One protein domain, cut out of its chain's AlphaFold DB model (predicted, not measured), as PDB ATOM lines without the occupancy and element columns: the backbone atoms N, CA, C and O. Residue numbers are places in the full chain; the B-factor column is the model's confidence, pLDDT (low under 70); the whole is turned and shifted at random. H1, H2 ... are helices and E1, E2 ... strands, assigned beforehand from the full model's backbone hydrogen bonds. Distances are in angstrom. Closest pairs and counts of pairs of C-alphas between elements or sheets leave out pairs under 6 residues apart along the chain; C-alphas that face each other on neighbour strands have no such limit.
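What this domain is: This is residues 140 to 209 of the 224 residues of an uncharacterized protein of Stagonospora sp. SRC1lsM3a (UniProt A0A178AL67). A strongly twisted sheet of four strands forms a wall, with the helix H1 lying slantwise over one of its faces. Beyond E3 the backbone swings out in a wide loop, of which residues 187 to 195 stick out freely, and it comes back through the short helix H2 into E4. The 70 printed residues have two named helices and four named strands, in the order E1 E2 H1 E3 H2 E4; the mixed sheet runs E2 E1 E4 E3, and the class is mixed, helices and strands. The whole is compact, with a radius of gyration of the C-alphas of 12.1 A, and flat in outline, spanning 37 by 29 by 15 A.

How they stand to each other: Start with the inner strands, E1, residues 140 to 144, and E4, residues 202 to 208: they are antiparallel at 154 degrees, with N 141 and O 206 within hydrogen-bond range at 2.8 A. On the other side of E1 look for E2, residues 147 to 152, an edge strand and antiparallel to it at 158 degrees; the two form a hairpin, with N 142 and O 149 at 2.8 A. At the other edge, E3, residues 178 to 181, is parallel to E4 at 29 degrees, with N 203 and O 178 at 2.9 A. Now find H1, residues 159 to 170, on one face of the sheet at a height of 8.3 A, which gives two layers, a helix layer and a sheet layer. It lies over E1, slantwise to the strands at 49 degrees to E1 on the local plane. Its closest C-alphas to E3 are those of Gln 163 and Val 179, 8.0 A apart. E2, H1 and E3 make a split strand-helix-strand unit, two strands running the same way with E1 and E4 between them in the sheet, and its crossover is right-handed. H2, residues 196 to 199, is not on the sheet and is apart from H1; the closest C-alphas of E1 and H2 are those of Cys 144 and Cys 199, at 7.4 A. E3, H2 and E4 make a strand-helix-strand unit, two parallel neighbour strands with a helix between, also with a right-handed crossover. In H1 every O i to N i+4 pair is within hydrogen-bond range; H2 is too short for such a pair, and its one O i to N i+3 pair is not within range.

Where its parts are: Find C-alpha 140 at (-10.301, 26.324, -41.143), where E1 begins; it runs 12.9 A. E2 covers 16.7 A, and H1, from C-alpha 159 at (-17.989, 32.567, -46.052), covers 16.1 A. E3 is 9.6 A long and H2 5.4 A. E4, the longest strand, runs 19.3 A to C-alpha 208 at (-4.656, 23.541, -42.681).

The domain as a whole: The two C-alphas farthest apart are those of Asp 156 and Ser 193, at 37.0 A. The printed part has no cut. The link from E3 to H2, 14 residues, is long. The mean pLDDT of the printed part is 73.4, and residues 181 to 201 are under 70.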
ATOM      1  N   VAL A 140     -10.483  24.894 -40.868       82.25
ATOM      2  CA  VAL A 140     -10.301  26.324 -41.143       82.25
ATOM      3  C   VAL A 140      -9.902  26.996 -39.838       82.25
ATOM      4  O   VAL A 140     -10.696  27.065 -38.897       82.25
ATOM      5  N   ILE A 141      -8.677  27.507 -39.781       81.56
ATOM      6  CA  ILE A 141      -8.209  28.326 -38.669       81.56
ATOM      7  C   ILE A 141      -8.520  29.780 -38.991       81.56
ATOM      8  O   ILE A 141      -8.090  30.330 -40.004       81.56
ATOM      9  N   VAL A 142      -9.265  30.409 -38.097       83.62
ATOM     10  CA  VAL A 142      -9.617  31.817 -38.172       83.62
ATOM     11  C   VAL A 142      -8.870  32.558 -37.080       83.62
ATOM     12  O   VAL A 142      -9.123  32.332 -35.897       83.62
ATOM     13  N   THR A 143      -7.977  33.466 -37.455       82.62
ATOM     14  CA  THR A 143      -7.291  34.339 -36.503       82.62
ATOM     15  C   THR A 143      -7.856  35.751 -36.570       82.62
ATOM     16  O   THR A 143      -8.033  36.338 -37.638       82.62
ATOM     17  N   CYS A 144      -8.177  36.303 -35.404       78.50
ATOM     18  CA  CYS A 144      -8.604  37.688 -35.271       78.50
ATOM     19  C   CYS A 144      -8.011  38.280 -33.992       78.50
ATOM     20  O   CYS A 144      -8.221  37.752 -32.895       78.50
ATOM     21  N   ALA A 145      -7.263  39.376 -34.144       78.19
ATOM     22  CA  ALA A 145      -6.439  39.957 -33.087       78.19
ATOM     23  C   ALA A 145      -5.514  38.911 -32.424       78.19
ATOM     24  O   ALA A 145      -4.638  38.362 -33.082       78.19
ATOM     25  N   ASP A 146      -5.701  38.645 -31.130       74.62
ATOM     26  CA  ASP A 146      -4.899  37.747 -30.293       74.62
ATOM     27  C   ASP A 146      -5.511  36.342 -30.137       74.62
ATOM     28  O   ASP A 146      -5.102  35.574 -29.265       74.62
ATOM     29  N   ARG A 147      -6.521  35.996 -30.948       76.69
ATOM     30  CA  ARG A 147      -7.280  34.744 -30.815       76.69
ATOM     31  C   ARG A 147      -7.289  33.950 -32.108       76.69
ATOM     32  O   ARG A 147      -7.473  34.509 -33.186       76.69
ATOM     33  N   ALA A 148      -7.156  32.636 -31.964       83.38
ATOM     34  CA  ALA A 148      -7.342  31.660 -33.025       83.38
ATOM     35  C   ALA A 148      -8.576  30.802 -32.723       83.38
ATOM     36  O   ALA A 148      -8.780  30.375 -31.584       83.38
ATOM     37  N   PHE A 149      -9.390  30.555 -33.741       83.88
ATOM     38  CA  PHE A 149     -10.572  29.708 -33.687       83.88
ATOM     39  C   PHE A 149     -10.439  28.618 -34.744       83.88
ATOM     40  O   PHE A 149     -10.144  28.921 -35.896       83.88
ATOM     41  N   ASN A 150     -10.682  27.368 -34.364       84.19
ATOM     42  CA  ASN A 150     -10.655  26.244 -35.292       84.19
ATOM     43  C   ASN A 150     -12.090  25.876 -35.656       84.19
ATOM     44  O   ASN A 150     -12.895  25.560 -34.776       84.19
ATOM     45  N   PHE A 151     -12.397  25.919 -36.944       82.56
ATOM     46  CA  PHE A 151     -13.667  25.480 -37.497       82.56
ATOM     47  C   PHE A 151     -13.445  24.209 -38.301       82.56
ATOM     48  O   PHE A 151     -12.475  24.091 -39.044       82.56
ATOM     49  N   VAL A 152     -14.364  23.259 -38.162       83.62
ATOM     50  CA  VAL A 152     -14.400  22.085 -39.032       83.62
ATOM     51  C   VAL A 152     -14.966  22.538 -40.373       83.62
ATOM     52  O   VAL A 152     -16.028  23.167 -40.409       83.62
ATOM     53  N   ARG A 153     -14.255  22.266 -41.470       77.62
ATOM     54  CA  ARG A 153     -14.745  22.590 -42.809       77.62
ATOM     55  C   ARG A 153     -15.898  21.651 -43.146       77.62
ATOM     56  O   ARG A 153     -15.694  20.465 -43.361       77.62
ATOM     57  N   SER A 154     -17.109  22.193 -43.187       80.19
ATOM     58  CA  SER A 154     -18.247  21.537 -43.828       80.19
ATOM     59  C   SER A 154     -18.326  22.017 -45.276       80.19
ATOM     60  O   SER A 154     -18.045  23.188 -45.539       80.19
ATOM     61  N   ASP A 155     -18.705  21.139 -46.206       77.81
ATOM     62  CA  ASP A 155     -18.897  21.495 -47.622       77.81
ATOM     63  C   ASP A 155     -19.948  22.602 -47.810       77.81
ATOM     64  O   ASP A 155     -19.884  23.362 -48.776       77.81
ATOM     65  N   ASP A 156     -20.859  22.738 -46.845       76.62
ATOM     66  CA  ASP A 156     -21.922  23.738 -46.848       76.62
ATOM     67  C   ASP A 156     -21.526  25.047 -46.146       76.62
ATOM     68  O   ASP A 156     -22.305  25.997 -46.158       76.62
ATOM     69  N   LEU A 157     -20.336  25.134 -45.531       79.75
ATOM     70  CA  LEU A 157     -19.938  26.308 -44.754       79.75
ATOM     71  C   LEU A 157     -19.593  27.479 -45.679       79.75
ATOM     72  O   LEU A 157     -18.482  27.589 -46.209       79.75
ATOM     73  N   THR A 158     -20.547  28.388 -45.844       87.75
ATOM     74  CA  THR A 158     -20.344  29.602 -46.633       87.75
ATOM     75  C   THR A 158     -19.453  30.606 -45.897       87.75
ATOM     76  O   THR A 158     -19.371  30.634 -44.664       87.75
ATOM     77  N   LEU A 159     -18.791  31.493 -46.649       83.88
ATOM     78  CA  LEU A 159     -17.989  32.567 -46.052       83.88
ATOM     79  C   LEU A 159     -18.837  33.486 -45.156       83.88
ATOM     80  O   LEU A 159     -18.355  33.965 -44.131       83.88
ATOM     81  N   GLU A 160     -20.096  33.713 -45.531       86.00
ATOM     82  CA  GLU A 160     -21.043  34.526 -44.768       86.00
ATOM     83  C   GLU A 160     -21.387  33.867 -43.425       86.00
ATOM     84  O   GLU A 160     -21.316  34.518 -42.385       86.00
ATOM     85  N   GLU A 161     -21.654  32.559 -43.405       87.31
ATOM     86  CA  GLU A 161     -21.880  31.817 -42.159       87.31
ATOM     87  C   GLU A 161     -20.644  31.797 -41.263       87.31
ATOM     88  O   GLU A 161     -20.761  31.961 -40.045       87.31
ATOM     89  N   LEU A 162     -19.451  31.658 -41.847       86.62
ATOM     90  CA  LEU A 162     -18.202  31.744 -41.098       86.62
ATOM     91  C   LEU A 162     -18.031  33.135 -40.474       86.62
ATOM     92  O   LEU A 162     -17.776  33.236 -39.273       86.62
ATOM     93  N   GLN A 163     -18.237  34.209 -41.245       87.88
ATOM     94  CA  GLN A 163     -18.212  35.583 -40.733       87.88
ATOM     95  C   GLN A 163     -19.235  35.787 -39.616       87.88
ATOM     96  O   GLN A 163     -18.888  36.333 -38.572       87.88
ATOM     97  N   HIS A 164     -20.472  35.322 -39.793       86.62
ATOM     98  CA  HIS A 164     -21.516  35.400 -38.773       86.62
ATOM     99  C   HIS A 164     -21.132  34.640 -37.504       86.62
ATOM    100  O   HIS A 164     -21.321  35.150 -36.400       86.62
ATOM    101  N   THR A 165     -20.552  33.451 -37.641       87.69
ATOM    102  CA  THR A 165     -20.137  32.633 -36.500       87.69
ATOM    103  C   THR A 165     -18.991  33.296 -35.742       87.69
ATOM    104  O   THR A 165     -19.054  33.434 -34.519       87.69
ATOM    105  N   VAL A 166     -17.976  33.792 -36.450       86.62
ATOM    106  CA  VAL A 166     -16.860  34.532 -35.844       86.62
ATOM    107  C   VAL A 166     -17.365  35.819 -35.193       86.62
ATOM    108  O   VAL A 166     -17.000  36.109 -34.055       86.62
ATOM    109  N   ALA A 167     -18.275  36.547 -35.844       85.44
ATOM    110  CA  ALA A 167     -18.903  37.746 -35.299       85.44
ATOM    111  C   ALA A 167     -19.684  37.461 -34.013       85.44
ATOM    112  O   ALA A 167     -19.594  38.231 -33.057       85.44
ATOM    113  N   LEU A 168     -20.419  36.345 -33.959       85.25
ATOM    114  CA  LEU A 168     -21.133  35.898 -32.764       85.25
ATOM    115  C   LEU A 168     -20.164  35.587 -31.618       85.25
ATOM    116  O   LEU A 168     -20.377  36.053 -30.497       85.25
ATOM    117  N   VAL A 169     -19.071  34.870 -31.898       82.62
ATOM    118  CA  VAL A 169     -18.033  34.538 -30.906       82.62
ATOM    119  C   VAL A 169     -17.321  35.800 -30.401       82.62
ATOM    120  O   VAL A 169     -17.082  35.953 -29.200       82.62
ATOM    121  N   MET A 170     -17.031  36.738 -31.301       79.94
ATOM    122  CA  MET A 170     -16.410  38.027 -30.991       79.94
ATOM    123  C   MET A 170     -17.391  39.074 -30.448       79.94
ATOM    124  O   MET A 170     -16.962  40.113 -29.945       79.94
ATOM    125  N   GLN A 171     -18.696  38.803 -30.507       82.69
ATOM    126  CA  GLN A 171     -19.772  39.726 -30.140       82.69
ATOM    127  C   GLN A 171     -19.695  41.064 -30.899       82.69
ATOM    128  O   GLN A 171     -19.961  42.129 -30.334       82.69
ATOM    129  N   CYS A 172     -19.323  41.021 -32.179       81.88
ATOM    130  CA  CYS A 172     -19.230  42.184 -33.060       81.88
ATOM    131  C   CYS A 172     -20.232  42.092 -34.226       81.88
ATOM    132  O   CYS A 172     -20.974  41.122 -34.364       81.88
ATOM    133  N   ASN A 173     -20.321  43.157 -35.027       79.88
ATOM    134  CA  ASN A 173     -21.157  43.153 -36.225       79.88
ATOM    135  C   ASN A 173     -20.415  42.396 -37.344       79.88
ATOM    136  O   ASN A 173     -19.294  42.805 -37.652       79.88
ATOM    137  N   PRO A 174     -21.006  41.357 -37.966       84.69
ATOM    138  CA  PRO A 174     -20.360  40.611 -39.048       84.69
ATOM    139  C   PRO A 174     -19.944  41.500 -40.222       84.69
ATOM    140  O   PRO A 174     -18.869  41.310 -40.774       84.69
ATOM    141  N   TYR A 175     -20.710  42.551 -40.535       85.75
ATOM    142  CA  TYR A 175     -20.383  43.476 -41.628       85.75
ATOM    143  C   TYR A 175     -19.160  44.366 -41.356       85.75
ATOM    144  O   TYR A 175     -18.683  45.045 -42.262       85.75
ATOM    145  N   ASN A 176     -18.661  44.391 -40.118       83.31
ATOM    146  CA  ASN A 176     -17.435  45.107 -39.765       83.31
ATOM    147  C   ASN A 176     -16.187  44.219 -39.868       83.31
ATOM    148  O   ASN A 176     -15.091  44.699 -39.575       83.31
ATOM    149  N   LEU A 177     -16.346  42.938 -40.210       83.62
ATOM    150  CA  LEU A 177     -15.249  41.990 -40.323       83.62
ATOM    151  C   LEU A 177     -14.783  41.935 -41.776       83.62
ATOM    152  O   LEU A 177     -15.475  41.424 -42.654       83.62
ATOM    153  N   GLU A 178     -13.596  42.474 -42.028       85.25
ATOM    154  CA  GLU A 178     -12.931  42.333 -43.319       85.25
ATOM    155  C   GLU A 178     -12.252  40.958 -43.357       85.25
ATOM    156  O   GLU A 178     -11.376  40.667 -42.539       85.25
ATOM    157  N   VAL A 179     -12.670  40.101 -44.291       82.88
ATOM    158  CA  VAL A 179     -12.010  38.814 -44.525       82.88
ATOM    159  C   VAL A 179     -10.823  39.034 -45.445       82.88
ATOM    160  O   VAL A 179     -10.981  39.434 -46.597       82.88
ATOM    161  N   LEU A 180      -9.641  38.714 -44.936       81.88
ATOM    162  CA  LEU A 180      -8.428  38.616 -45.723       81.88
ATOM    163  C   LEU A 180      -8.132  37.136 -45.950       81.88
ATOM    164  O   LEU A 180      -7.746  36.412 -45.030       81.88
ATOM    165  N   ALA A 181      -8.326  36.689 -47.189       69.94
ATOM    166  CA  ALA A 181      -7.768  35.423 -47.634       69.94
ATOM    167  C   ALA A 181      -6.256  35.621 -47.776       69.94
ATOM    168  O   ALA A 181      -5.796  36.370 -48.638       69.94
ATOM    169  N   THR A 182      -5.486  35.011 -46.884       61.34
ATOM    170  CA  THR A 182      -4.029  34.995 -46.975       61.34
ATOM    171  C   THR A 182      -3.585  33.558 -47.160       61.34
ATOM    172  O   THR A 182      -3.459  32.831 -46.183       61.34
ATOM    173  N   ASP A 183      -3.266  33.185 -48.399       57.72
ATOM    174  CA  ASP A 183      -2.518  31.957 -48.729       57.72
ATOM    175  C   ASP A 183      -1.021  32.089 -48.364       57.72
ATOM    176  O   ASP A 183      -0.159  31.419 -48.923       57.72
ATOM    177  N   VAL A 184      -0.681  33.027 -47.475       55.53
ATOM    178  CA  VAL A 184       0.688  33.450 -47.182       55.53
ATOM    179  C   VAL A 184       0.953  33.210 -45.705       55.53
ATOM    180  O   VAL A 184       0.251  33.760 -44.854       55.53
ATOM    181  N   ASP A 185       1.971  32.399 -45.411       54.69
ATOM    182  CA  ASP A 185       2.385  32.045 -44.057       54.69
ATOM    183  C   ASP A 185       2.585  33.290 -43.181       54.69
ATOM    184  O   ASP A 185       3.497  34.102 -43.367       54.69
ATOM    185  N   LEU A 186       1.695  33.436 -42.194       50.38
ATOM    186  CA  LEU A 186       1.630  34.585 -41.287       50.38
ATOM    187  C   LEU A 186       2.808  34.638 -40.297       50.38
ATOM    188  O   LEU A 186       2.973  35.630 -39.588       50.38
ATOM    189  N   GLU A 187       3.653  33.604 -40.269       55.34
ATOM    190  CA  GLU A 187       4.833  33.533 -39.400       55.34
ATOM    191  C   GLU A 187       5.856  34.641 -39.694       55.34
ATOM    192  O   GLU A 187       6.698  34.947 -38.855       55.34
ATOM    193  N   LYS A 188       5.744  35.313 -40.849       51.94
ATOM    194  CA  LYS A 188       6.644  36.402 -41.249       51.94
ATOM    195  C   LYS A 188       6.149  37.819 -40.918       51.94
ATOM    196  O   LYS A 188       6.869  38.773 -41.197       51.94
ATOM    197  N   TYR A 189       4.950  37.977 -40.343       50.34
ATOM    198  CA  TYR A 189       4.308  39.284 -40.099       50.34
ATOM    199  C   TYR A 189       4.150  39.663 -38.615       50.34
ATOM    200  O   TYR A 189       3.435  40.611 -38.284       50.34
ATOM    201  N   THR A 190       4.855  38.985 -37.709       51.38
ATOM    202  CA  THR A 190       4.837  39.288 -36.266       51.38
ATOM    203  C   THR A 190       5.457  40.645 -35.889       51.38
ATOM    204  O   THR A 190       5.306  41.064 -34.746       51.38
ATOM    205  N   ASP A 191       6.054  41.379 -36.837       47.91
ATOM    206  CA  ASP A 191       6.687  42.693 -36.610       47.91
ATOM    207  C   ASP A 191       5.842  43.908 -37.042       47.91
ATOM    208  O   ASP A 191       6.315  45.048 -37.104       47.91
ATOM    209  N   CYS A 192       4.555  43.711 -37.325       43.88
ATOM    210  CA  CYS A 192       3.669  44.820 -37.656       43.88
ATOM    211  C   CYS A 192       3.213  45.583 -36.398       43.88
ATOM    212  O   CYS A 192       2.139  45.347 -35.849       43.88
ATOM    213  N   SER A 193       4.018  46.575 -35.998       45.66
ATOM    214  CA  SER A 193       3.678  47.697 -35.103       45.66
ATOM    215  C   SER A 193       2.615  48.626 -35.731       45.66
ATOM    216  O   SER A 193       2.819  49.833 -35.873       45.66
ATOM    217  N   VAL A 194       1.483  48.074 -36.159       49.41
ATOM    218  CA  VAL A 194       0.300  48.839 -36.575       49.41
ATOM    219  C   VAL A 194      -0.713  48.801 -35.441       49.41
ATOM    220  O   VAL A 194      -0.892  47.769 -34.800       49.41
ATOM    221  N   ASP A 195      -1.336  49.951 -35.179       49.84
ATOM    222  CA  ASP A 195      -2.294  50.187 -34.101       49.84
ATOM    223  C   ASP A 195      -3.196  48.971 -33.840       49.84
ATOM    224  O   ASP A 195      -4.042  48.616 -34.660       49.84
ATOM    225  N   VAL A 196      -3.052  48.366 -32.657       49.53
ATOM    226  CA  VAL A 196      -3.779  47.162 -32.195       49.53
ATOM    227  C   VAL A 196      -5.305  47.300 -32.342       49.53
ATOM    228  O   VAL A 196      -6.027  46.315 -32.477       49.53
ATOM    229  N   LEU A 197      -5.808  48.536 -32.376       47.88
ATOM    230  CA  LEU A 197      -7.218  48.852 -32.593       47.88
ATOM    231  C   LEU A 197      -7.688  48.637 -34.044       47.88
ATOM    232  O   LEU A 197      -8.866  48.361 -34.245       47.88
ATOM    233  N   SER A 198      -6.800  48.720 -35.042       53.25
ATOM    234  CA  SER A 198      -7.124  48.480 -36.457       53.25
ATOM    235  C   SER A 198      -7.174  46.989 -36.809       53.25
ATOM    236  O   SER A 198      -7.846  46.605 -37.767       53.25
ATOM    237  N   CYS A 199      -6.483  46.142 -36.043       53.25
ATOM    238  CA  CYS A 199      -6.417  44.695 -36.276       53.25
ATOM    239  C   CYS A 199      -7.650  43.943 -35.748       53.25
ATOM    240  O   CYS A 199      -7.916  42.826 -36.177       53.25
ATOM    241  N   ALA A 200      -8.441  44.555 -34.858       60.03
ATOM    242  CA  ALA A 200      -9.638  43.934 -34.278       60.03
ATOM    243  C   ALA A 200     -10.797  43.742 -35.280       60.03
ATOM    244  O   ALA A 200     -11.742  43.013 -34.992       60.03
ATOM    245  N   SER A 201     -10.738  44.401 -36.438       66.31
ATOM    246  CA  SER A 201     -11.737  44.320 -37.515       66.31
ATOM    247  C   SER A 201     -11.303  43.447 -38.697       66.31
ATOM    248  O   SER A 201     -12.029  43.357 -39.684       66.31
ATOM    249  N   ARG A 202     -10.132  42.802 -38.619       74.12
ATOM    250  CA  ARG A 202      -9.605  41.944 -39.685       74.12
ATOM    251  C   ARG A 202      -9.599  40.488 -39.257       74.12
ATOM    252  O   ARG A 202      -9.104  40.151 -38.182       74.12
ATOM    253  N   ILE A 203     -10.153  39.642 -40.114       78.00
ATOM    254  CA  ILE A 203     -10.128  38.195 -39.965       78.00
ATOM    255  C   ILE A 203      -9.150  37.623 -40.983       78.00
ATOM    256  O   ILE A 203      -9.295  37.860 -42.182       78.00
ATOM    257  N   HIS A 204      -8.205  36.822 -40.504       80.50
ATOM    258  CA  HIS A 204      -7.319  36.024 -41.339       80.50
ATOM    259  C   HIS A 204      -7.803  34.576 -41.358       80.50
ATOM    260  O   HIS A 204      -8.087  33.989 -40.312       80.50
ATOM    261  N   LEU A 205      -7.910  34.014 -42.560       80.69
ATOM    262  CA  LEU A 205      -8.286  32.621 -42.784       80.69
ATOM    263  C   LEU A 205      -7.045  31.836 -43.206       80.69
ATOM    264  O   LEU A 205      -6.393  32.215 -44.177       80.69
ATOM    265  N   ARG A 206      -6.741  30.742 -42.502       78.56
ATOM    266  CA  ARG A 206      -5.735  29.753 -42.905       78.56
ATOM    267  C   ARG A 206      -6.403  28.389 -43.005       78.56
ATOM    268  O   ARG A 206      -7.056  27.945 -42.063       78.56
ATOM    269  N   ILE A 207      -6.251  27.738 -44.150       78.50
ATOM    270  CA  ILE A 207      -6.665  26.346 -44.330       78.50
ATOM    271  C   ILE A 207      -5.471  25.486 -43.925       78.50
ATOM    272  O   ILE A 207      -4.367  25.714 -44.417       78.50
ATOM    273  N   THR A 208      -5.675  24.540 -43.014       74.19
ATOM    274  CA  THR A 208      -4.656  23.541 -42.681       74.19
ATOM    275  C   THR A 208      -4.977  22.259 -43.431       74.19
ATOM    276  O   THR A 208      -6.024  21.645 -43.214       74.19
ATOM    277  N   ASP A 209      -4.094  21.877 -44.347       76.31
ATOM    278  CA  ASP A 209      -4.084  20.539 -44.918       76.31
ATOM    279  C   ASP A 209      -3.225  19.663 -44.002       76.31
ATOM    280  O   ASP A 209      -2.013  19.837 -43.954       76.31
TER     281      ASP A 209